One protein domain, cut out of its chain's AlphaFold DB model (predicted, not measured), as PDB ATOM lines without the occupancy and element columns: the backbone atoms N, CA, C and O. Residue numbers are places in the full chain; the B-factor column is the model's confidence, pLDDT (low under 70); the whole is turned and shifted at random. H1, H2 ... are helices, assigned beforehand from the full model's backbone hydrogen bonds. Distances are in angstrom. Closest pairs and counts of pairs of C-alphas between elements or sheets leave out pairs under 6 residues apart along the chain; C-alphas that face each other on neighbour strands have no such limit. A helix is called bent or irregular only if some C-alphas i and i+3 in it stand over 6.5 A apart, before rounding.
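This is residues 6 to 162 of the 423 residues of an uncharacterized protein of Phytohabitans rumicis (UniProt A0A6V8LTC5). Three long helices, H1, H3 and H4, lie along the length of the domain as an up-and-down bundle, and H5 slants across it, from the last part of H4 to H1 near H1's kink. H2 turns off across the last part of H1, H6 forms a corner beyond the far end of H5, and residues 143 to 162 then run along the outside with no named element. The printed part has 157 residues with six named helices, H1 to H6 in chain order, and no named strand; the class is all helix. It is compact, with a radius of gyration of the C-alphas of 17.3 A, and elongated, spanning 58 by 38 by 25 A.

H1, residues 6 to 26, begins at C-alpha 6 (0.815, -46.288, -17.606) and measures 29.1 A from first to last C-alpha. It has a kink of 54 degrees near residue 20 and is irregular, with C-alphas 17 and 20 7.4 A apart. H2 is residues 28 to 37. H3, residues 50 to 72, measures 33.1 A. H4, residues 78 to 102, is the longest helix by residues and measures 39.0 A, ending at C-alpha 102 (-2.249, -27.047, 13.796). It is neither bent nor irregular, but only just: C-alphas 80 and 83 are 6.5 A apart. H5, residues 113 to 132, measures 28.9 A and is irregular, with C-alphas 114 and 117 7.1 A apart. H6, residues 134 to 142, ends at C-alpha 142 (-24.304, -39.808, -9.869).

H1, H3 and H4 form a bundle, up and down, each helix running against the one before it. H1 touches H3 at a shallow tilt of 24 degrees, opposite ways, with Arg 8 and Ala 71 as the closest C-alphas, 4.7 A apart. H3 and H4 are a helical hairpin at 13 degrees; their closest C-alphas, Ala 63 and Cys 91, are 5.2 A apart. H1 and H4 are close but not clearly touching, at 7.3 A between the C-alphas of Gly 7 and Tyr 81. H1 and H5 are the hubs, touching three helices each. H5 touches H4 through residues 113 to 121 alone, at a steep tilt of 53 degrees, closest at the C-alphas of Lys 96 and Gly 117, 4.4 A. With residues 124 to 128 alone it touches H1, at a steep tilt of 60 degrees, closest at the C-alphas of Leu 17 and Tyr 128, 5.4 A. H2 touches H1 about perpendicular, at 75 degrees, closest at the C-alphas of Ala 24 and Leu 31, 4.3 A. H6 touches H5, closest at the C-alphas of Leu 129 and Gly 137, 4.9 A. Helix packing is mostly crossed, only just, with 2 of 6 pairs at a shallow tilt. Every O i to N i+4 pair is within hydrogen-bond range in H2, H3 and H6; the counts are 14 of 17 in H1, 14 of 21 in H4 and 14 of 16 in H5.

The C-alphas farthest apart, those of Thr 76 and Gln 160, are 57.8 A apart. The printed part has no cut, and the link from H2 to H3, 12 residues, is long. Mean pLDDT of the printed part is 89.9, and no printed residue is under 70.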
ATOM      1  N   ALA A   6       1.693 -46.285 -18.786       75.25
ATOM      2  CA  ALA A   6       0.815 -46.288 -17.606       75.25
ATOM      3  C   ALA A   6       1.419 -45.552 -16.393       75.25
ATOM      4  O   ALA A   6       0.731 -44.763 -15.747       75.25
ATOM      5  N   GLY A   7       2.709 -45.754 -16.101       78.50
ATOM      6  CA  GLY A   7       3.395 -45.060 -15.000       78.50
ATOM      7  C   GLY A   7       3.547 -43.567 -15.233       78.50
ATOM      8  O   GLY A   7       3.302 -42.769 -14.329       78.50
ATOM      9  N   ARG A   8       3.876 -43.189 -16.470       83.19
ATOM     10  CA  ARG A   8       3.956 -41.790 -16.885       83.19
ATOM     11  C   ARG A   8       2.586 -41.120 -16.827       83.19
ATOM     12  O   ARG A   8       2.477 -40.016 -16.306       83.19
ATOM     13  N   ALA A   9       1.545 -41.795 -17.311       85.56
ATOM     14  CA  ALA A   9       0.168 -41.330 -17.233       85.56
ATOM     15  C   ALA A   9      -0.253 -41.147 -15.775       85.56
ATOM     16  O   ALA A   9      -0.648 -40.049 -15.407       85.56
ATOM     17  N   LEU A  10      -0.074 -42.163 -14.923       85.94
ATOM     18  CA  LEU A  10      -0.412 -42.080 -13.503       85.94
ATOM     19  C   LEU A  10       0.288 -40.900 -12.828       85.94
ATOM     20  O   LEU A  10      -0.361 -40.081 -12.190       85.94
ATOM     21  N   ALA A  11       1.603 -40.779 -12.976       86.25
ATOM     22  CA  ALA A  11       2.339 -39.700 -12.337       86.25
ATOM     23  C   ALA A  11       1.995 -38.317 -12.903       86.25
ATOM     24  O   ALA A  11       1.971 -37.350 -12.145       86.25
ATOM     25  N   ARG A  12       1.687 -38.215 -14.202       90.88
ATOM     26  CA  ARG A  12       1.143 -36.992 -14.800       90.88
ATOM     27  C   ARG A  12      -0.197 -36.630 -14.164       90.88
ATOM     28  O   ARG A  12      -0.357 -35.488 -13.751       90.88
ATOM     29  N   GLU A  13      -1.129 -37.575 -14.047       93.31
ATOM     30  CA  GLU A  13      -2.437 -37.324 -13.426       93.31
ATOM     31  C   GLU A  13      -2.299 -36.947 -11.944       93.31
ATOM     32  O   GLU A  13      -2.951 -36.015 -11.486       93.31
ATOM     33  N   ILE A  14      -1.390 -37.586 -11.199       91.81
ATOM     34  CA  ILE A  14      -1.096 -37.199  -9.810       91.81
ATOM     35  C   ILE A  14      -0.440 -35.814  -9.736       91.81
ATOM     36  O   ILE A  14      -0.729 -35.047  -8.821       91.81
ATOM     37  N   GLY A  15       0.416 -35.468 -10.698       91.00
ATOM     38  CA  GLY A  15       0.970 -34.123 -10.823       91.00
ATOM     39  C   GLY A  15      -0.125 -33.074 -11.010       91.00
ATOM     40  O   GLY A  15      -0.120 -32.071 -10.305       91.00
ATOM     41  N   LEU A  16      -1.100 -33.339 -11.887       94.62
ATOM     42  CA  LEU A  16      -2.266 -32.474 -12.094       94.62
ATOM     43  C   LEU A  16      -3.150 -32.386 -10.841       94.62
ATOM     44  O   LEU A  16      -3.591 -31.298 -10.483       94.62
ATOM     45  N   LEU A  17      -3.369 -33.504 -10.146       95.56
ATOM     46  CA  LEU A  17      -4.121 -33.553  -8.890       95.56
ATOM     47  C   LEU A  17      -3.482 -32.684  -7.793       95.56
ATOM     48  O   LEU A  17      -4.191 -32.038  -7.029       95.56
ATOM     49  N   LEU A  18      -2.149 -32.681  -7.699       95.00
ATOM     50  CA  LEU A  18      -1.395 -31.958  -6.665       95.00
ATOM     51  C   LEU A  18      -0.963 -30.545  -7.090       95.00
ATOM     52  O   LEU A  18      -0.408 -29.802  -6.276       95.00
ATOM     53  N   GLU A  19      -1.247 -30.149  -8.332       94.56
ATOM     54  CA  GLU A  19      -0.903 -28.839  -8.887       94.56
ATOM     55  C   GLU A  19      -1.412 -27.658  -8.041       94.56
ATOM     56  O   GLU A  19      -0.631 -26.729  -7.827       94.56
ATOM     57  N   PRO A  20      -2.641 -27.668  -7.477       95.44
ATOM     58  CA  PRO A  20      -3.101 -26.567  -6.631       95.44
ATOM     59  C   PRO A  20      -2.228 -26.341  -5.389       95.44
ATOM     60  O   PRO A  20      -1.945 -25.195  -5.045       95.44
ATOM     61  N   ILE A  21      -1.745 -27.414  -4.744       93.94
ATOM     62  CA  ILE A  21      -0.827 -27.286  -3.600       93.94
ATOM     63  C   ILE A  21       0.519 -26.749  -4.078       93.94
ATOM     64  O   ILE A  21       1.061 -25.834  -3.463       93.94
ATOM     65  N   ARG A  22       1.055 -27.287  -5.181       92.38
ATOM     66  CA  ARG A  22       2.330 -26.826  -5.744       92.38
ATOM     67  C   ARG A  22       2.275 -25.329  -6.051       92.38
ATOM     68  O   ARG A  22       3.133 -24.585  -5.593       92.38
ATOM     69  N   ALA A  23       1.225 -24.869  -6.724       92.56
ATOM     70  CA  ALA A  23       1.040 -23.455  -7.024       92.56
ATOM     71  C   ALA A  23       0.883 -22.594  -5.756       92.56
ATOM     72  O   ALA A  23       1.393 -21.477  -5.711       92.56
ATOM     73  N   ALA A  24       0.227 -23.109  -4.710       93.19
ATOM     74  CA  ALA A  24       0.126 -22.440  -3.413       93.19
ATOM     75  C   ALA A  24       1.479 -22.314  -2.687       93.19
ATOM     76  O   ALA A  24       1.671 -21.388  -1.905       93.19
ATOM     77  N   THR A  25       2.436 -23.209  -2.949       92.25
ATOM     78  CA  THR A  25       3.780 -23.103  -2.359       92.25
ATOM     79  C   THR A  25       4.615 -21.962  -2.951       92.25
ATOM     80  O   THR A  25       5.523 -21.472  -2.283       92.25
ATOM     81  N   ASP A  26       4.313 -21.534  -4.180       92.31
ATOM     82  CA  ASP A  26       5.036 -20.473  -4.895       92.31
ATOM     83  C   ASP A  26       4.383 -19.090  -4.745       92.31
ATOM     84  O   ASP A  26       5.046 -18.069  -4.923       92.31
ATOM     85  N   ASP A  27       3.093 -19.048  -4.406       94.38
ATOM     86  CA  ASP A  27       2.290 -17.828  -4.370       94.38
ATOM     87  C   ASP A  27       1.427 -17.770  -3.090       94.38
ATOM     88  O   ASP A  27       0.441 -18.511  -2.968       94.38
ATOM     89  N   PRO A  28       1.742 -16.866  -2.139       92.19
ATOM     90  CA  PRO A  28       0.971 -16.691  -0.909       92.19
ATOM     91  C   PRO A  28      -0.515 -16.384  -1.137       92.19
ATOM     92  O   PRO A  28      -1.346 -16.768  -0.313       92.19
ATOM     93  N   ILE A  29      -0.875 -15.728  -2.248       94.38
ATOM     94  CA  ILE A  29      -2.274 -15.412  -2.575       94.38
ATOM     95  C   ILE A  29      -3.028 -16.696  -2.931       94.38
ATOM     96  O   ILE A  29      -4.161 -16.897  -2.491       94.38
ATOM     97  N   ARG A  30      -2.397 -17.604  -3.685       95.00
ATOM     98  CA  ARG A  30      -2.980 -18.919  -4.005       95.00
ATOM     99  C   ARG A  30      -3.130 -19.787  -2.767       95.00
ATOM    100  O   ARG A  30      -4.132 -20.487  -2.652       95.00
ATOM    101  N   LEU A  31      -2.176 -19.716  -1.840       93.88
ATOM    102  CA  LEU A  31      -2.280 -20.403  -0.557       93.88
ATOM    103  C   LEU A  31      -3.460 -19.889   0.265       93.88
ATOM    104  O   LEU A  31      -4.255 -20.697   0.740       93.88
ATOM    105  N   ALA A  32      -3.603 -18.567   0.390       93.25
ATOM    106  CA  ALA A  32      -4.737 -17.962   1.077       93.25
ATOM    107  C   ALA A  32      -6.063 -18.394   0.437       93.25
ATOM    108  O   ALA A  32      -6.956 -18.855   1.137       93.25
ATOM    109  N   ARG A  33      -6.165 -18.351  -0.898       94.62
ATOM    110  CA  ARG A  33      -7.361 -18.806  -1.624       94.62
ATOM    111  C   ARG A  33      -7.679 -20.282  -1.375       94.62
ATOM    112  O   ARG A  33      -8.829 -20.598  -1.093       94.62
ATOM    113  N   LEU A  34      -6.684 -21.167  -1.451       94.94
ATOM    114  CA  LEU A  34      -6.861 -22.600  -1.191       94.94
ATOM    115  C   LEU A  34      -7.391 -22.847   0.225       94.94
ATOM    116  O   LEU A  34      -8.300 -23.649   0.415       94.94
ATOM    117  N   LEU A  35      -6.850 -22.142   1.219       94.06
ATOM    118  CA  LEU A  35      -7.312 -22.246   2.600       94.06
ATOM    119  C   LEU A  35      -8.736 -21.704   2.751       94.06
ATOM    120  O   LEU A  35      -9.571 -22.393   3.334       94.06
ATOM    121  N   THR A  36      -9.047 -20.555   2.151       93.56
ATOM    122  CA  THR A  36     -10.396 -19.972   2.159       93.56
ATOM    123  C   THR A  36     -11.428 -20.894   1.511       93.56
ATOM    124  O   THR A  36     -12.525 -21.036   2.044       93.56
ATOM    125  N   GLU A  37     -11.094 -21.574   0.412       93.56
ATOM    126  CA  GLU A  37     -11.987 -22.552  -0.231       93.56
ATOM    127  C   GLU A  37     -12.243 -23.785   0.658       93.56
ATOM    128  O   GLU A  37     -13.321 -24.377   0.612       93.56
ATOM    129  N   LEU A  38     -11.296 -24.126   1.538       93.44
ATOM    130  CA  LEU A  38     -11.489 -25.115   2.605       93.44
ATOM    131  C   LEU A  38     -12.196 -24.532   3.843       93.44
ATOM    132  O   LEU A  38     -12.519 -25.270   4.776       93.44
ATOM    133  N   GLY A  39     -12.465 -23.227   3.862       94.00
ATOM    134  CA  GLY A  39     -13.065 -22.497   4.976       94.00
ATOM    135  C   GLY A  39     -12.088 -22.120   6.083       94.00
ATOM    136  O   GLY A  39     -12.539 -21.845   7.184       94.00
ATOM    137  N   TRP A  40     -10.782 -22.122   5.839       94.12
ATOM    138  CA  TRP A  40      -9.756 -21.766   6.818       94.12
ATOM    139  C   TRP A  40      -9.150 -20.396   6.528       94.12
ATOM    140  O   TRP A  40      -8.736 -20.119   5.406       94.12
ATOM    141  N   ASP A  41      -9.000 -19.585   7.570       94.38
ATOM    142  CA  ASP A  41      -8.199 -18.366   7.546       94.38
ATOM    143  C   ASP A  41      -7.105 -18.441   8.607       94.38
ATOM    144  O   ASP A  41      -7.275 -18.087   9.774       94.38
ATOM    145  N   LEU A  42      -5.951 -18.947   8.173       88.94
ATOM    146  CA  LEU A  42      -4.791 -19.120   9.039       88.94
ATOM    147  C   LEU A  42      -4.096 -17.789   9.357       88.94
ATOM    148  O   LEU A  42      -3.281 -17.748  10.274       88.94
ATOM    149  N   SER A  43      -4.406 -16.709   8.633       89.88
ATOM    150  CA  SER A  43      -3.859 -15.380   8.933       89.88
ATOM    151  C   SER A  43      -4.517 -14.751  10.165       89.88
ATOM    152  O   SER A  43      -3.876 -13.978  10.874       89.88
ATOM    153  N   SER A  44      -5.750 -15.167  10.462       90.38
ATOM    154  CA  SER A  44      -6.507 -14.779  11.656       90.38
ATOM    155  C   SER A  44      -6.129 -15.578  12.915       90.38
ATOM    156  O   SER A  44      -6.589 -15.258  14.010       90.38
ATOM    157  N   LEU A  45      -5.284 -16.611  12.794       88.50
ATOM    158  CA  LEU A  45      -4.807 -17.406  13.929       88.50
ATOM    159  C   LEU A  45      -3.631 -16.729  14.640       88.50
ATOM    160  O   LEU A  45      -2.507 -16.685  14.132       88.50
ATOM    161  N   THR A  46      -3.867 -16.293  15.876       87.25
ATOM    162  CA  THR A  46      -2.802 -15.782  16.743       87.25
ATOM    163  C   THR A  46      -1.735 -16.866  16.979       87.25
ATOM    164  O   THR A  46      -2.051 -17.990  17.366       87.25
ATOM    165  N   ASN A  47      -0.456 -16.535  16.757       87.38
ATOM    166  CA  ASN A  47       0.698 -17.447  16.876       87.38
ATOM    167  C   ASN A  47       0.699 -18.656  15.915       87.38
ATOM    168  O   ASN A  47       1.293 -19.690  16.232       87.38
ATOM    169  N   PHE A  48       0.072 -18.552  14.737       90.06
ATOM    170  CA  PHE A  48       0.153 -19.613  13.730       90.06
ATOM    171  C   PHE A  48       1.618 -19.896  13.321       90.06
ATOM    172  O   PHE A  48       2.337 -18.966  12.939       90.06
ATOM    173  N   PRO A  49       2.096 -21.157  13.366       91.75
ATOM    174  CA  PRO A  49       3.491 -21.489  13.078       91.75
ATOM    175  C   PRO A  49       3.759 -21.516  11.562       91.75
ATOM    176  O   PRO A  49       3.904 -22.581  10.954       91.75
ATOM    177  N   VAL A  50       3.847 -20.329  10.949       90.31
ATOM    178  CA  VAL A  50       4.018 -20.133   9.496       90.31
ATOM    179  C   VAL A  50       5.191 -20.943   8.938       90.31
ATOM    180  O   VAL A  50       5.045 -21.594   7.905       90.31
ATOM    181  N   ASP A  51       6.332 -20.965   9.631       91.38
ATOM    182  CA  ASP A  51       7.524 -21.683   9.163       91.38
ATOM    183  C   ASP A  51       7.322 -23.202   9.135       91.38
ATOM    184  O   ASP A  51       7.725 -23.865   8.178       91.38
ATOM    185  N   ARG A  52       6.624 -23.759  10.133       94.25
ATOM    186  CA  ARG A  52       6.272 -25.186  10.161       94.25
ATOM    187  C   ARG A  52       5.320 -25.532   9.023       94.25
ATOM    188  O   ARG A  52       5.477 -26.568   8.382       94.25
ATOM    189  N   PHE A  53       4.336 -24.674   8.760       92.38
ATOM    190  CA  PHE A  53       3.401 -24.884   7.659       92.38
ATOM    191  C   PHE A  53       4.101 -24.814   6.298       92.38
ATOM    192  O   PHE A  53       3.900 -25.699   5.466       92.38
ATOM    193  N   ARG A  54       4.998 -23.837   6.101       91.56
ATOM    194  CA  ARG A  54       5.835 -23.732   4.897       91.56
ATOM    195  C   ARG A  54       6.699 -24.978   4.703       91.56
ATOM    196  O   ARG A  54       6.702 -25.541   3.616       91.56
ATOM    197  N   GLN A  55       7.336 -25.474   5.763       94.69
ATOM    198  CA  GLN A  55       8.118 -26.711   5.704       94.69
ATOM    199  C   GLN A  55       7.270 -27.922   5.274       94.69
ATOM    200  O   GLN A  55       7.722 -28.757   4.492       94.69
ATOM    201  N   LEU A  56       6.032 -28.036   5.765       95.19
ATOM    202  CA  LEU A  56       5.124 -29.115   5.367       95.19
ATOM    203  C   LEU A  56       4.699 -28.996   3.896       95.19
ATOM    204  O   LEU A  56       4.634 -30.008   3.199       95.19
ATOM    205  N   LEU A  57       4.469 -27.778   3.403       93.44
ATOM    206  CA  LEU A  57       4.206 -27.512   1.987       93.44
ATOM    207  C   LEU A  57       5.413 -27.872   1.102       93.44
ATOM    208  O   LEU A  57       5.246 -28.523   0.068       93.44
ATOM    209  N   ASP A  58       6.628 -27.539   1.533       93.19
ATOM    210  CA  ASP A  58       7.859 -27.904   0.827       93.19
ATOM    211  C   ASP A  58       8.066 -29.424   0.774       93.19
ATOM    212  O   ASP A  58       8.515 -29.952  -0.247       93.19
ATOM    213  N   ASN A  59       7.654 -30.159   1.812       95.12
ATOM    214  CA  ASN A  59       7.657 -31.623   1.788       95.12
ATOM    215  C   ASN A  59       6.707 -32.185   0.718       95.12
ATOM    216  O   ASN A  59       7.058 -33.154   0.040       95.12
ATOM    217  N   VAL A  60       5.524 -31.584   0.532       93.25
ATOM    218  CA  VAL A  60       4.598 -31.975  -0.547       93.25
ATOM    219  C   VAL A  60       5.237 -31.710  -1.909       93.25
ATOM    220  O   VAL A  60       5.267 -32.607  -2.754       93.25
ATOM    221  N   ARG A  61       5.805 -30.514  -2.104       93.00
ATOM    222  CA  ARG A  61       6.508 -30.126  -3.336       93.00
ATOM    223  C   ARG A  61       7.629 -31.114  -3.672       93.00
ATOM    224  O   ARG A  61       7.670 -31.643  -4.781       93.00
ATOM    225  N   ALA A  62       8.501 -31.415  -2.710       94.19
ATOM    226  CA  ALA A  62       9.602 -32.359  -2.887       94.19
ATOM    227  C   ALA A  62       9.107 -33.773  -3.234       94.19
ATOM    228  O   ALA A  62       9.683 -34.437  -4.101       94.19
ATOM    229  N   ALA A  63       8.019 -34.227  -2.603       93.81
ATOM    230  CA  ALA A  63       7.433 -35.529  -2.892       93.81
ATOM    231  C   ALA A  63       6.875 -35.612  -4.326       93.81
ATOM    232  O   ALA A  63       7.079 -36.625  -4.999       93.81
ATOM    233  N   VAL A  64       6.226 -34.547  -4.807       90.88
ATOM    234  CA  VAL A  64       5.709 -34.454  -6.183       90.88
ATOM    235  C   VAL A  64       6.849 -34.440  -7.199       90.88
ATOM    236  O   VAL A  64       6.808 -35.195  -8.167       90.88
ATOM    237  N   GLU A  65       7.894 -33.641  -6.975       91.62
ATOM    238  CA  GLU A  65       9.050 -33.588  -7.880       91.62
ATOM    239  C   GLU A  65       9.762 -34.941  -7.983       91.62
ATOM    240  O   GLU A  65      10.151 -35.372  -9.070       91.62
ATOM    241  N   GLN A  66       9.875 -35.672  -6.873       93.56
ATOM    242  CA  GLN A  66      10.428 -37.022  -6.900       93.56
ATOM    243  C   GLN A  66       9.526 -38.005  -7.661       93.56
ATOM    244  O   GLN A  66      10.033 -38.866  -8.382       93.56
ATOM    245  N   LEU A  67       8.199 -37.870  -7.549       90.94
ATOM    246  CA  LEU A  67       7.255 -38.673  -8.329       90.94
ATOM    247  C   LEU A  67       7.407 -38.408  -9.833       90.94
ATOM    248  O   LEU A  67       7.444 -39.357 -10.613       90.94
ATOM    249  N   ARG A  68       7.555 -37.138 -10.233       89.69
ATOM    250  CA  ARG A  68       7.787 -36.748 -11.634       89.69
ATOM    251  C   ARG A  68       9.086 -37.335 -12.179       89.69
ATOM    252  O   ARG A  68       9.067 -37.962 -13.228       89.69
ATOM    253  N   LYS A  69      10.182 -37.259 -11.419       91.12
ATOM    254  CA  LYS A  69      11.461 -37.883 -11.810       91.12
ATOM    255  C   LYS A  69      11.339 -39.390 -12.043       91.12
ATOM    256  O   LYS A  69      11.953 -39.915 -12.968       91.12
ATOM    257  N   LEU A  70      10.561 -40.096 -11.220       89.12
ATOM    258  CA  LEU A  70      10.296 -41.526 -11.424       89.12
ATOM    259  C   LEU A  70       9.439 -41.777 -12.674       89.12
ATOM    260  O   LEU A  70       9.647 -42.765 -13.366       89.12
ATOM    261  N   ALA A  71       8.508 -40.877 -12.983       86.50
ATOM    262  CA  ALA A  71       7.648 -40.955 -14.162       86.50
ATOM    263  C   ALA A  71       8.374 -40.714 -15.487       86.50
ATOM    264  O   ALA A  71       8.041 -41.325 -16.505       86.50
ATOM    265  N   ASP A  72       9.352 -39.808 -15.468       87.06
ATOM    266  CA  ASP A  72      10.154 -39.447 -16.636       87.06
ATOM    267  C   ASP A  72      11.120 -40.570 -17.041       87.06
ATOM    268  O   ASP A  72      11.586 -40.607 -18.179       87.06
ATOM    269  N   ASN A  73      11.345 -41.536 -16.144       85.75
ATOM    270  CA  ASN A  73      12.134 -42.742 -16.370       85.75
ATOM    271  C   ASN A  73      11.222 -43.985 -16.395       85.75
ATOM    272  O   ASN A  73      11.248 -44.781 -15.450       85.75
ATOM    273  N   PRO A  74      10.377 -44.158 -17.434       77.06
ATOM    274  CA  PRO A  74       9.424 -45.256 -17.485       77.06
ATOM    275  C   PRO A  74      10.154 -46.597 -17.472       77.06
ATOM    276  O   PRO A  74      11.111 -46.824 -18.211       77.06
ATOM    277  N   THR A  75       9.661 -47.496 -16.634       77.19
ATOM    278  CA  THR A  75      10.128 -48.874 -16.557       77.19
ATOM    279  C   THR A  75       9.119 -49.811 -17.204       77.19
ATOM    280  O   THR A  75       7.905 -49.599 -17.140       77.19
ATOM    281  N   THR A  76       9.629 -50.860 -17.838       75.94
ATOM    282  CA  THR A  76       8.827 -51.917 -18.458       75.94
ATOM    283  C   THR A  76       8.426 -53.007 -17.464       75.94
ATOM    284  O   THR A  76       7.535 -53.797 -17.757       75.94
ATOM    285  N   ASP A  77       9.072 -53.060 -16.298       81.00
ATOM    286  CA  ASP A  77       8.863 -54.092 -15.284       81.00
ATOM    287  C   ASP A  77       7.821 -53.652 -14.244       81.00
ATOM    288  O   ASP A  77       7.946 -52.591 -13.631       81.00
ATOM    289  N   LEU A  78       6.816 -54.497 -13.990       76.88
ATOM    290  CA  LEU A  78       5.804 -54.277 -12.956       76.88
ATOM    291  C   LEU A  78       6.434 -54.114 -11.562       76.88
ATOM    292  O   LEU A  78       5.993 -53.269 -10.780       76.88
ATOM    293  N   ALA A  79       7.482 -54.880 -11.240       80.44
ATOM    294  CA  ALA A  79       8.156 -54.768  -9.946       80.44
ATOM    295  C   ALA A  79       8.822 -53.393  -9.772       80.44
ATOM    296  O   ALA A  79       8.875 -52.852  -8.663       80.44
ATOM    297  N   ALA A  80       9.239 -52.776 -10.876       77.88
ATOM    298  CA  ALA A  80       9.815 -51.444 -10.895       77.88
ATOM    299  C   ALA A  80       8.772 -50.311 -10.742       77.88
ATOM    300  O   ALA A  80       9.161 -49.153 -10.598       77.88
ATOM    301  N   TYR A  81       7.468 -50.618 -10.649       83.38
ATOM    302  CA  TYR A  81       6.443 -49.665 -10.190       83.38
ATOM    303  C   TYR A  81       6.368 -49.549  -8.664       83.38
ATOM    304  O   TYR A  81       5.790 -48.591  -8.147       83.38
ATOM    305  N   LYS A  82       6.964 -50.478  -7.907       88.81
ATOM    306  CA  LYS A  82       6.965 -50.424  -6.437       88.81
ATOM    307  C   LYS A  82       7.546 -49.107  -5.886       88.81
ATOM    308  O   LYS A  82       6.919 -48.544  -4.988       88.81
ATOM    309  N   PRO A  83       8.664 -48.561  -6.411       90.00
ATOM    310  CA  PRO A  83       9.140 -47.226  -6.048       90.00
ATOM    311  C   PRO A  83       8.131 -46.116  -6.359       90.00
ATOM    312  O   PRO A  83       7.939 -45.234  -5.528       90.00
ATOM    313  N   LEU A  84       7.444 -46.178  -7.507       89.25
ATOM    314  CA  LEU A  84       6.425 -45.195  -7.892       89.25
ATOM    315  C   LEU A  84       5.245 -45.201  -6.907       89.25
ATOM    316  O   LEU A  84       4.838 -44.147  -6.427       89.25
ATOM    317  N   LEU A  85       4.735 -46.384  -6.545       90.69
ATOM    318  CA  LEU A  85       3.663 -46.538  -5.554       90.69
ATOM    319  C   LEU A  85       4.109 -46.111  -4.147       90.69
ATOM    320  O   LEU A  85       3.348 -45.477  -3.415       90.69
ATOM    321  N   GLY A  86       5.351 -46.427  -3.770       94.12
ATOM    322  CA  GLY A  86       5.957 -45.947  -2.530       94.12
ATOM    323  C   GLY A  86       6.023 -44.422  -2.488       94.12
ATOM    324  O   GLY A  86       5.632 -43.816  -1.493       94.12
ATOM    325  N   GLN A  87       6.427 -43.797  -3.593       94.44
ATOM    326  CA  GLN A  87       6.481 -42.345  -3.715       94.44
ATOM    327  C   GLN A  87       5.086 -41.711  -3.701       94.44
ATOM    328  O   GLN A  87       4.885 -40.688  -3.051       94.44
ATOM    329  N   LEU A  88       4.098 -42.345  -4.333       92.44
ATOM    330  CA  LEU A  88       2.706 -41.911  -4.282       92.44
ATOM    331  C   LEU A  88       2.177 -41.885  -2.840       92.44
ATOM    332  O   LEU A  88       1.571 -40.902  -2.409       92.44
ATOM    333  N   ARG A  89       2.465 -42.936  -2.062       94.50
ATOM    334  CA  ARG A  89       2.150 -42.979  -0.628       94.50
ATOM    335  C   ARG A  89       2.822 -41.829   0.126       94.50
ATOM    336  O   ARG A  89       2.180 -41.230   0.990       94.50
ATOM    337  N   THR A  90       4.076 -41.511  -0.193       94.94
ATOM    338  CA  THR A  90       4.794 -40.371   0.395       94.94
ATOM    339  C   THR A  90       4.098 -39.047   0.083       94.94
ATOM    340  O   THR A  90       3.885 -38.267   1.006       94.94
ATOM    341  N   CYS A  91       3.657 -38.819  -1.160       92.38
ATOM    342  CA  CYS A  91       2.901 -37.617  -1.532       92.38
ATOM    343  C   CYS A  91       1.634 -37.456  -0.681       92.38
ATOM    344  O   CYS A  91       1.452 -36.428  -0.034       92.38
ATOM    345  N   PHE A  92       0.783 -38.485  -0.608       91.25
ATOM    346  CA  PHE A  92      -0.450 -38.413   0.187       91.25
ATOM    347  C   PHE A  92      -0.188 -38.286   1.689       91.25
ATOM    348  O   PHE A  92      -0.938 -37.610   2.393       91.25
ATOM    349  N   THR A  93       0.886 -38.902   2.189       93.25
ATOM    350  CA  THR A  93       1.299 -38.743   3.590       93.25
ATOM    351  C   THR A  93       1.728 -37.304   3.866       93.25
ATOM    352  O   THR A  93       1.287 -36.738   4.860       93.25
ATOM    353  N   ALA A  94       2.501 -36.683   2.971       93.88
ATOM    354  CA  ALA A  94       2.912 -35.286   3.095       93.88
ATOM    355  C   ALA A  94       1.707 -34.328   3.088       93.88
ATOM    356  O   ALA A  94       1.633 -33.435   3.928       93.88
ATOM    357  N   VAL A  95       0.721 -34.561   2.211       93.31
ATOM    358  CA  VAL A  95      -0.527 -33.776   2.185       93.31
ATOM    359  C   VAL A  95      -1.311 -33.952   3.487       93.31
ATOM    360  O   VAL A  95      -1.737 -32.974   4.096       93.31
ATOM    361  N   LYS A  96      -1.464 -35.191   3.968       91.12
ATOM    362  CA  LYS A  96      -2.151 -35.476   5.237       91.12
ATOM    363  C   LYS A  96      -1.445 -34.830   6.430       91.12
ATOM    364  O   LYS A  96      -2.108 -34.395   7.371       91.12
ATOM    365  N   ASP A  97      -0.120 -34.760   6.385       93.88
ATOM    366  CA  ASP A  97       0.714 -34.166   7.422       93.88
ATOM    367  C   ASP A  97       0.591 -32.642   7.508       93.88
ATOM    368  O   ASP A  97       0.960 -32.091   8.543       93.88
ATOM    369  N   LEU A  98      -0.017 -31.958   6.527       91.88
ATOM    370  CA  LEU A  98      -0.331 -30.524   6.636       91.88
ATOM    371  C   LEU A  98      -1.190 -30.207   7.867       91.88
ATOM    372  O   LEU A  98      -1.017 -29.153   8.474       91.88
ATOM    373  N   ARG A  99      -2.037 -31.145   8.315       92.94
ATOM    374  CA  ARG A  99      -2.809 -30.994   9.561       92.94
ATOM    375  C   ARG A  99      -1.923 -30.784  10.792       92.94
ATOM    376  O   ARG A  99      -2.346 -30.125  11.733       92.94
ATOM    377  N   LYS A 100      -0.687 -31.303  10.770       93.06
ATOM    378  CA  LYS A 100       0.266 -31.166  11.878       93.06
ATOM    379  C   LYS A 100       0.673 -29.712  12.104       93.06
ATOM    380  O   LYS A 100       1.165 -29.390  13.176       93.06
ATOM    381  N   ALA A 101       0.468 -28.821  11.131       91.44
ATOM    382  CA  ALA A 101       0.684 -27.388  11.326       91.44
ATOM    383  C   ALA A 101      -0.206 -26.794  12.427       91.44
ATOM    384  O   ALA A 101       0.156 -25.776  13.006       91.44
ATOM    385  N   LEU A 102      -1.334 -27.444  12.732       89.94
ATOM    386  CA  LEU A 102      -2.249 -27.047  13.796       89.94
ATOM    387  C   LEU A 102      -1.907 -27.692  15.153       89.94
ATOM    388  O   LEU A 102      -2.478 -27.311  16.172       89.94
ATOM    389  N   ASP A 103      -0.966 -28.645  15.198       89.44
ATOM    390  CA  ASP A 103      -0.576 -29.301  16.447       89.44
ATOM    391  C   ASP A 103       0.153 -28.313  17.364       89.44
ATOM    392  O   ASP A 103       1.184 -27.748  16.983       89.44
ATOM    393  N   GLY A 104      -0.320 -28.182  18.603       83.31
ATOM    394  CA  GLY A 104       0.319 -27.352  19.627       83.31
ATOM    395  C   GLY A 104      -0.102 -25.882  19.615       83.31
ATOM    396  O   GLY A 104       0.450 -25.103  20.390       83.31
ATOM    397  N   ILE A 105      -1.088 -25.499  18.792       85.19
ATOM    398  CA  ILE A 105      -1.740 -24.189  18.911       85.19
ATOM    399  C   ILE A 105      -2.553 -24.191  20.212       85.19
ATOM    400  O   ILE A 105      -3.602 -24.823  20.314       85.19
ATOM    401  N   ALA A 106      -2.023 -23.532  21.241       78.75
ATOM    402  CA  ALA A 106      -2.670 -23.432  22.541       78.75
ATOM    403  C   ALA A 106      -3.770 -22.360  22.531       78.75
ATOM    404  O   ALA A 106      -3.617 -21.304  21.923       78.75
ATOM    405  N   GLY A 107      -4.855 -22.612  23.267       80.00
ATOM    406  CA  GLY A 107      -5.886 -21.610  23.545       80.00
ATOM    407  C   GLY A 107      -7.029 -21.520  22.535       80.00
ATOM    408  O   GLY A 107      -7.911 -20.700  22.752       80.00
ATOM    409  N   ILE A 108      -7.058 -22.353  21.488       81.38
ATOM    410  CA  ILE A 108      -8.155 -22.399  20.508       81.38
ATOM    411  C   ILE A 108      -8.599 -23.849  20.317       81.38
ATOM    412  O   ILE A 108      -7.820 -24.692  19.872       81.38
ATOM    413  N   GLU A 109      -9.859 -24.147  20.631       83.38
ATOM    414  CA  GLU A 109     -10.455 -25.432  20.275       83.38
ATOM    415  C   GLU A 109     -10.854 -25.406  18.799       83.38
ATOM    416  O   GLU A 109     -11.785 -24.717  18.390       83.38
ATOM    417  N   LEU A 110     -10.121 -26.162  17.984       85.31
ATOM    418  CA  LEU A 110     -10.405 -26.351  16.567       85.31
ATOM    419  C   LEU A 110     -10.963 -27.768  16.372       85.31
ATOM    420  O   LEU A 110     -10.197 -28.675  16.027       85.31
ATOM    421  N   PRO A 111     -12.273 -28.000  16.587       81.56
ATOM    422  CA  PRO A 111     -12.858 -29.346  16.560       81.56
ATOM    423  C   PRO A 111     -12.627 -30.069  15.224       81.56
ATOM    424  O   PRO A 111     -12.532 -31.294  15.169       81.56
ATOM    425  N   ASP A 112     -12.464 -29.304  14.146       84.69
ATOM    426  CA  ASP A 112     -12.247 -29.817  12.800       84.69
ATOM    427  C   ASP A 112     -10.781 -29.758  12.327       84.69
ATOM    428  O   ASP A 112     -10.495 -30.151  11.195       84.69
ATOM    429  N   ALA A 113      -9.822 -29.329  13.161       85.62
ATOM    430  CA  ALA A 113      -8.395 -29.363  12.810       85.62
ATOM    431  C   ALA A 113      -7.914 -30.754  12.342       85.62
ATOM    432  O   ALA A 113      -7.205 -30.829  11.331       85.62
ATOM    433  N   PRO A 114      -8.338 -31.878  12.963       86.19
ATOM    434  CA  PRO A 114      -7.954 -33.210  12.494       86.19
ATOM    435  C   PRO A 114      -8.442 -33.541  11.076       86.19
ATOM    436  O   PRO A 114      -7.854 -34.417  10.428       86.19
ATOM    437  N   LYS A 115      -9.498 -32.859  10.598       88.38
ATOM    438  CA  LYS A 115     -10.126 -33.082   9.288       88.38
ATOM    439  C   LYS A 115      -9.450 -32.314   8.156       88.38
ATOM    440  O   LYS A 115      -9.588 -32.753   7.023       88.38
ATOM    441  N   LEU A 116      -8.652 -31.272   8.435       90.31
ATOM    442  CA  LEU A 116      -8.018 -30.426   7.407       90.31
ATOM    443  C   LEU A 116      -7.321 -31.240   6.305       90.31
ATOM    444  O   LEU A 116      -7.524 -30.987   5.123       90.31
ATOM    445  N   GLY A 117      -6.526 -32.247   6.679       90.25
ATOM    446  CA  GLY A 117      -5.833 -33.092   5.701       90.25
ATOM    447  C   GLY A 117      -6.784 -33.932   4.839       90.25
ATOM    448  O   GLY A 117      -6.536 -34.112   3.651       90.25
ATOM    449  N   THR A 118      -7.879 -34.430   5.415       90.69
ATOM    450  CA  THR A 118      -8.898 -35.200   4.685       90.69
ATOM    451  C   THR A 118      -9.740 -34.295   3.786       90.69
ATOM    452  O   THR A 118      -9.971 -34.640   2.630       90.69
ATOM    453  N   ASP A 119     -10.149 -33.129   4.287       92.25
ATOM    454  CA  ASP A 119     -10.902 -32.119   3.542       92.25
ATOM    455  C   ASP A 119     -10.091 -31.619   2.339       92.25
ATOM    456  O   ASP A 119     -10.609 -31.568   1.226       92.25
ATOM    457  N   LEU A 120      -8.791 -31.364   2.524       93.94
ATOM    458  CA  LEU A 120      -7.879 -31.000   1.441       93.94
ATOM    459  C   LEU A 120      -7.778 -32.099   0.377       93.94
ATOM    460  O   LEU A 120      -7.879 -31.803  -0.808       93.94
ATOM    461  N   VAL A 121      -7.604 -33.367   0.768       93.56
ATOM    462  CA  VAL A 121      -7.547 -34.475  -0.204       93.56
ATOM    463  C   VAL A 121      -8.857 -34.594  -0.980       93.56
ATOM    464  O   VAL A 121      -8.821 -34.714  -2.203       93.56
ATOM    465  N   ASN A 122     -10.005 -34.524  -0.302       94.44
ATOM    466  CA  ASN A 122     -11.303 -34.576  -0.973       94.44
ATOM    467  C   ASN A 122     -11.487 -33.405  -1.944       94.44
ATOM    468  O   ASN A 122     -11.887 -33.616  -3.089       94.44
ATOM    469  N   TRP A 123     -11.155 -32.187  -1.510       95.19
ATOM    470  CA  TRP A 123     -11.221 -30.997  -2.349       95.19
ATOM    471  C   TRP A 123     -10.319 -31.129  -3.580       95.19
ATOM    472  O   TRP A 123     -10.780 -30.879  -4.689       95.19
ATOM    473  N   LEU A 124      -9.076 -31.604  -3.427       95.62
ATOM    474  CA  LEU A 124      -8.162 -31.819  -4.556       95.62
ATOM    475  C   LEU A 124      -8.729 -32.815  -5.561       95.62
ATOM    476  O   LEU A 124      -8.719 -32.536  -6.756       95.62
ATOM    477  N   VAL A 125      -9.238 -33.958  -5.089       96.00
ATOM    478  CA  VAL A 125      -9.808 -34.991  -5.966       96.00
ATOM    479  C   VAL A 125     -11.001 -34.440  -6.737       96.00
ATOM    480  O   VAL A 125     -11.062 -34.595  -7.954       96.00
ATOM    481  N   VAL A 126     -11.926 -33.759  -6.064       95.44
ATOM    482  CA  VAL A 126     -13.133 -33.228  -6.709       95.44
ATOM    483  C   VAL A 126     -12.801 -32.082  -7.665       95.44
ATOM    484  O   VAL A 126     -13.331 -32.049  -8.773       95.44
ATOM    485  N   THR A 127     -11.887 -31.184  -7.297       95.31
ATOM    486  CA  THR A 127     -11.414 -30.103  -8.176       95.31
ATOM    487  C   THR A 127     -10.701 -30.658  -9.407       95.31
ATOM    488  O   THR A 127     -10.988 -30.228 -10.523       95.31
ATOM    489  N   TYR A 128      -9.831 -31.655  -9.233       96.44
ATOM    490  CA  TYR A 128      -9.179 -32.348 -10.341       96.44
ATOM    491  C   TYR A 128     -10.202 -33.005 -11.272       96.44
ATOM    492  O   TYR A 128     -10.124 -32.818 -12.484       96.44
ATOM    493  N   LEU A 129     -11.184 -33.729 -10.725       95.38
ATOM    494  CA  LEU A 129     -12.226 -34.366 -11.529       95.38
ATOM    495  C   LEU A 129     -13.020 -33.325 -12.316       95.38
ATOM    496  O   LEU A 129     -13.159 -33.471 -13.520       95.38
ATOM    497  N   ARG A 130     -13.452 -32.230 -11.688       92.31
ATOM    498  CA  ARG A 130     -14.187 -31.160 -12.380       92.31
ATOM    499  C   ARG A 130     -13.379 -30.498 -13.498       92.31
ATOM    500  O   ARG A 130     -13.938 -30.187 -14.538       92.31
ATOM    501  N   GLN A 131     -12.081 -30.276 -13.297       94.31
ATOM    502  CA  GLN A 131     -11.251 -29.543 -14.262       94.31
ATOM    503  C   GLN A 131     -10.675 -30.423 -15.372       94.31
ATOM    504  O   GLN A 131     -10.560 -29.984 -16.510       94.31
ATOM    505  N   GLN A 132     -10.250 -31.641 -15.037       95.06
ATOM    506  CA  GLN A 132      -9.483 -32.504 -15.940       95.06
ATOM    507  C   GLN A 132     -10.311 -33.674 -16.480       95.06
ATOM    508  O   GLN A 132      -9.970 -34.243 -17.520       95.06
ATOM    509  N   ARG A 133     -11.364 -34.082 -15.757       93.00
ATOM    510  CA  ARG A 133     -12.169 -35.283 -16.031       93.00
ATOM    511  C   ARG A 133     -13.665 -35.055 -15.727       93.00
ATOM    512  O   ARG A 133     -14.232 -35.859 -14.979       93.00
ATOM    513  N   PRO A 134     -14.307 -33.995 -16.261       88.62
ATOM    514  CA  PRO A 134     -15.641 -33.561 -15.829       88.62
ATOM    515  C   PRO A 134     -16.671 -34.688 -15.912       88.62
ATOM    516  O   PRO A 134     -17.319 -34.992 -14.915       88.62
ATOM    517  N   THR A 135     -16.698 -35.427 -17.025       83.62
ATOM    518  CA  THR A 135     -17.574 -36.594 -17.209       83.62
ATOM    519  C   THR A 135     -17.409 -37.643 -16.105       83.62
ATOM    520  O   THR A 135     -18.397 -38.143 -15.573       83.62
ATOM    521  N   LEU A 136     -16.171 -37.972 -15.718       89.19
ATOM    522  CA  LEU A 136     -15.920 -38.927 -14.636       89.19
ATOM    523  C   LEU A 136     -16.371 -38.361 -13.287       89.19
ATOM    524  O   LEU A 136     -16.934 -39.096 -12.484       89.19
ATOM    525  N   GLY A 137     -16.143 -37.068 -13.041       91.12
ATOM    526  CA  GLY A 137     -16.638 -36.383 -11.849       91.12
ATOM    527  C   GLY A 137     -18.156 -36.486 -11.717       91.12
ATOM    528  O   GLY A 137     -18.644 -36.882 -10.660       91.12
ATOM    529  N   THR A 138     -18.885 -36.216 -12.799       86.81
ATOM    530  CA  THR A 138     -20.349 -36.309 -12.844       86.81
ATOM    531  C   THR A 138     -20.837 -37.741 -12.653       86.81
ATOM    532  O   THR A 138     -21.744 -37.974 -11.861       86.81
ATOM    533  N   VAL A 139     -20.193 -38.725 -13.291       87.50
ATOM    534  CA  VAL A 139     -20.524 -40.147 -13.096       87.50
ATOM    535  C   VAL A 139     -20.287 -40.580 -11.648       87.50
ATOM    536  O   VAL A 139     -21.148 -41.215 -11.051       87.50
ATOM    537  N   LEU A 140     -19.147 -40.228 -11.048       93.31
ATOM    538  CA  LEU A 140     -18.861 -40.571  -9.651       93.31
ATOM    539  C   LEU A 140     -19.832 -39.886  -8.686       93.31
ATOM    540  O   LEU A 140     -20.218 -40.482  -7.683       93.31
ATOM    541  N   TRP A 141     -20.246 -38.657  -8.984       91.25
ATOM    542  CA  TRP A 141     -21.299 -37.987  -8.233       91.25
ATOM    543  C   TRP A 141     -22.638 -38.722  -8.369       91.25
ATOM    544  O   TRP A 141     -23.251 -39.000  -7.344       91.25
ATOM    545  N   ALA A 142     -23.040 -39.114  -9.586       88.38
ATOM    546  CA  ALA A 142     -24.304 -39.808  -9.869       88.38
ATOM    547  C   ALA A 142     -24.356 -41.216  -9.258       88.38
ATOM    548  O   ALA A 142     -25.412 -41.704  -8.872       88.38
ATOM    549  N   LEU A 143     -23.195 -41.855  -9.124       91.88
ATOM    550  CA  LEU A 143     -23.031 -43.114  -8.405       91.88
ATOM    551  C   LEU A 143     -22.933 -42.920  -6.887       91.88
ATOM    552  O   LEU A 143     -22.534 -43.841  -6.187       91.88
ATOM    553  N   ALA A 144     -23.221 -41.729  -6.355       92.69
ATOM    554  CA  ALA A 144     -23.100 -41.415  -4.933       92.69
ATOM    555  C   ALA A 144     -21.693 -41.629  -4.330       92.69
ATOM    556  O   ALA A 144     -21.542 -41.705  -3.105       92.69
ATOM    557  N   LEU A 145     -20.648 -41.699  -5.161       95.56
ATOM    558  CA  LEU A 145     -19.245 -41.814  -4.743       95.56
ATOM    559  C   LEU A 145     -18.608 -40.450  -4.465       95.56
ATOM    560  O   LEU A 145     -17.524 -40.382  -3.885       95.56
ATOM    561  N   ILE A 146     -19.269 -39.363  -4.852       94.81
ATOM    562  CA  ILE A 146     -18.946 -38.002  -4.436       94.81
ATOM    563  C   ILE A 146     -20.207 -37.424  -3.808       94.81
ATOM    564  O   ILE A 146     -21.244 -37.322  -4.457       94.81
ATOM    565  N   ASP A 147     -20.127 -37.056  -2.536       90.44
ATOM    566  CA  ASP A 147     -21.203 -36.320  -1.892       90.44
ATOM    567  C   ASP A 147     -21.278 -34.904  -2.484       90.44
ATOM    568  O   ASP A 147     -20.252 -34.272  -2.765       90.44
ATOM    569  N   GLY A 148     -22.504 -34.392  -2.630       76.38
ATOM    570  CA  GLY A 148     -22.741 -32.969  -2.865       76.38
ATOM    571  C   GLY A 148     -22.122 -32.088  -1.765       76.38
ATOM    572  O   GLY A 148     -21.567 -32.610  -0.790       76.38
ATOM    573  N   PRO A 149     -22.188 -30.751  -1.906       73.19
ATOM    574  CA  PRO A 149     -21.668 -29.844  -0.890       73.19
ATOM    575  C   PRO A 149     -22.227 -30.233   0.483       73.19
ATOM    576  O   PRO A 149     -23.437 -30.264   0.692       73.19
ATOM    577  N   ALA A 150     -21.333 -30.604   1.404       75.25
ATOM    578  CA  ALA A 150     -21.719 -30.921   2.773       75.25
ATOM    579  C   ALA A 150     -22.389 -29.692   3.417       75.25
ATOM    580  O   ALA A 150     -22.066 -28.566   3.021       75.25
ATOM    581  N   PRO A 151     -23.272 -29.870   4.420       78.81
ATOM    582  CA  PRO A 151     -23.777 -28.738   5.187       78.81
ATOM    583  C   PRO A 151     -22.602 -27.891   5.673       78.81
ATOM    584  O   PRO A 151     -21.570 -28.428   6.096       78.81
ATOM    585  N   ALA A 152     -22.746 -26.573   5.541       83.31
ATOM    586  CA  ALA A 152     -21.651 -25.664   5.808       83.31
ATOM    587  C   ALA A 152     -21.179 -25.822   7.260       83.31
ATOM    588  O   ALA A 152     -21.986 -25.924   8.187       83.31
ATOM    589  N   SER A 153     -19.861 -25.879   7.455       82.00
ATOM    590  CA  SER A 153     -19.294 -25.951   8.807       82.00
ATOM    591  C   SER A 153     -19.695 -24.720   9.629       82.00
ATOM    592  O   SER A 153     -19.881 -23.637   9.079       82.00
ATOM    593  N   ALA A 154     -19.791 -24.850  10.953       86.06
ATOM    594  CA  ALA A 154     -20.014 -23.684  11.806       86.06
ATOM    595  C   ALA A 154     -18.818 -22.719  11.737       86.06
ATOM    596  O   ALA A 154     -17.664 -23.146  11.621       86.06
ATOM    597  N   VAL A 155     -19.099 -21.418  11.837       91.75
ATOM    598  CA  VAL A 155     -18.056 -20.394  11.951       91.75
ATOM    599  C   VAL A 155     -17.360 -20.543  13.304       91.75
ATOM    600  O   VAL A 155     -18.024 -20.620  14.337       91.75
ATOM    601  N   VAL A 156     -16.027 -20.562  13.304       91.38
ATOM    602  CA  VAL A 156     -15.211 -20.624  14.527       91.38
ATOM    603  C   VAL A 156     -14.393 -19.347  14.633       91.38
ATOM    604  O   VAL A 156     -13.659 -19.003  13.706       91.38
ATOM    605  N   LEU A 157     -14.517 -18.650  15.763       91.75
ATOM    606  CA  LEU A 157     -13.770 -17.429  16.059       91.75
ATOM    607  C   LEU A 157     -12.549 -17.744  16.928       91.75
ATOM    608  O   LEU A 157     -12.635 -18.570  17.837       91.75
ATOM    609  N   ASP A 158     -11.442 -17.042  16.701       88.38
ATOM    610  CA  ASP A 158     -10.317 -17.034  17.636       88.38
ATOM    611  C   ASP A 158     -10.754 -16.357  18.953       88.38
ATOM    612  O   ASP A 158     -11.209 -15.206  18.939       88.38
ATOM    613  N   PRO A 159     -10.630 -17.018  20.117       87.44
ATOM    614  CA  PRO A 159     -10.978 -16.427  21.401       87.44
ATOM    615  C   PRO A 159     -10.194 -15.154  21.730       87.44
ATOM    616  O   PRO A 159     -10.745 -14.321  22.459       87.44
ATOM    617  N   GLN A 160      -8.969 -14.985  21.215       87.75
ATOM    618  CA  GLN A 160      -8.142 -13.804  21.477       87.75
ATOM    619  C   GLN A 160      -8.473 -12.652  20.530       87.75
ATOM    620  O   GLN A 160      -8.890 -11.589  20.986       87.75
ATOM    621  N   SER A 161      -8.320 -12.859  19.221       88.44
ATOM    622  CA  SER A 161      -8.505 -11.792  18.233       88.44
ATOM    623  C   SER A 161      -9.971 -11.504  17.887       88.44
ATOM    624  O   SER A 161     -10.274 -10.444  17.345       88.44
ATOM    625  N   LYS A 162     -10.890 -12.423  18.219       91.62
ATOM    626  CA  LYS A 162     -12.315 -12.413  17.830       91.62
ATOM    627  C   LYS A 162     -12.565 -12.468  16.319       91.62
ATOM    628  O   LYS A 162     -13.719 -12.366  15.905       91.62
TER     629      LYS A 162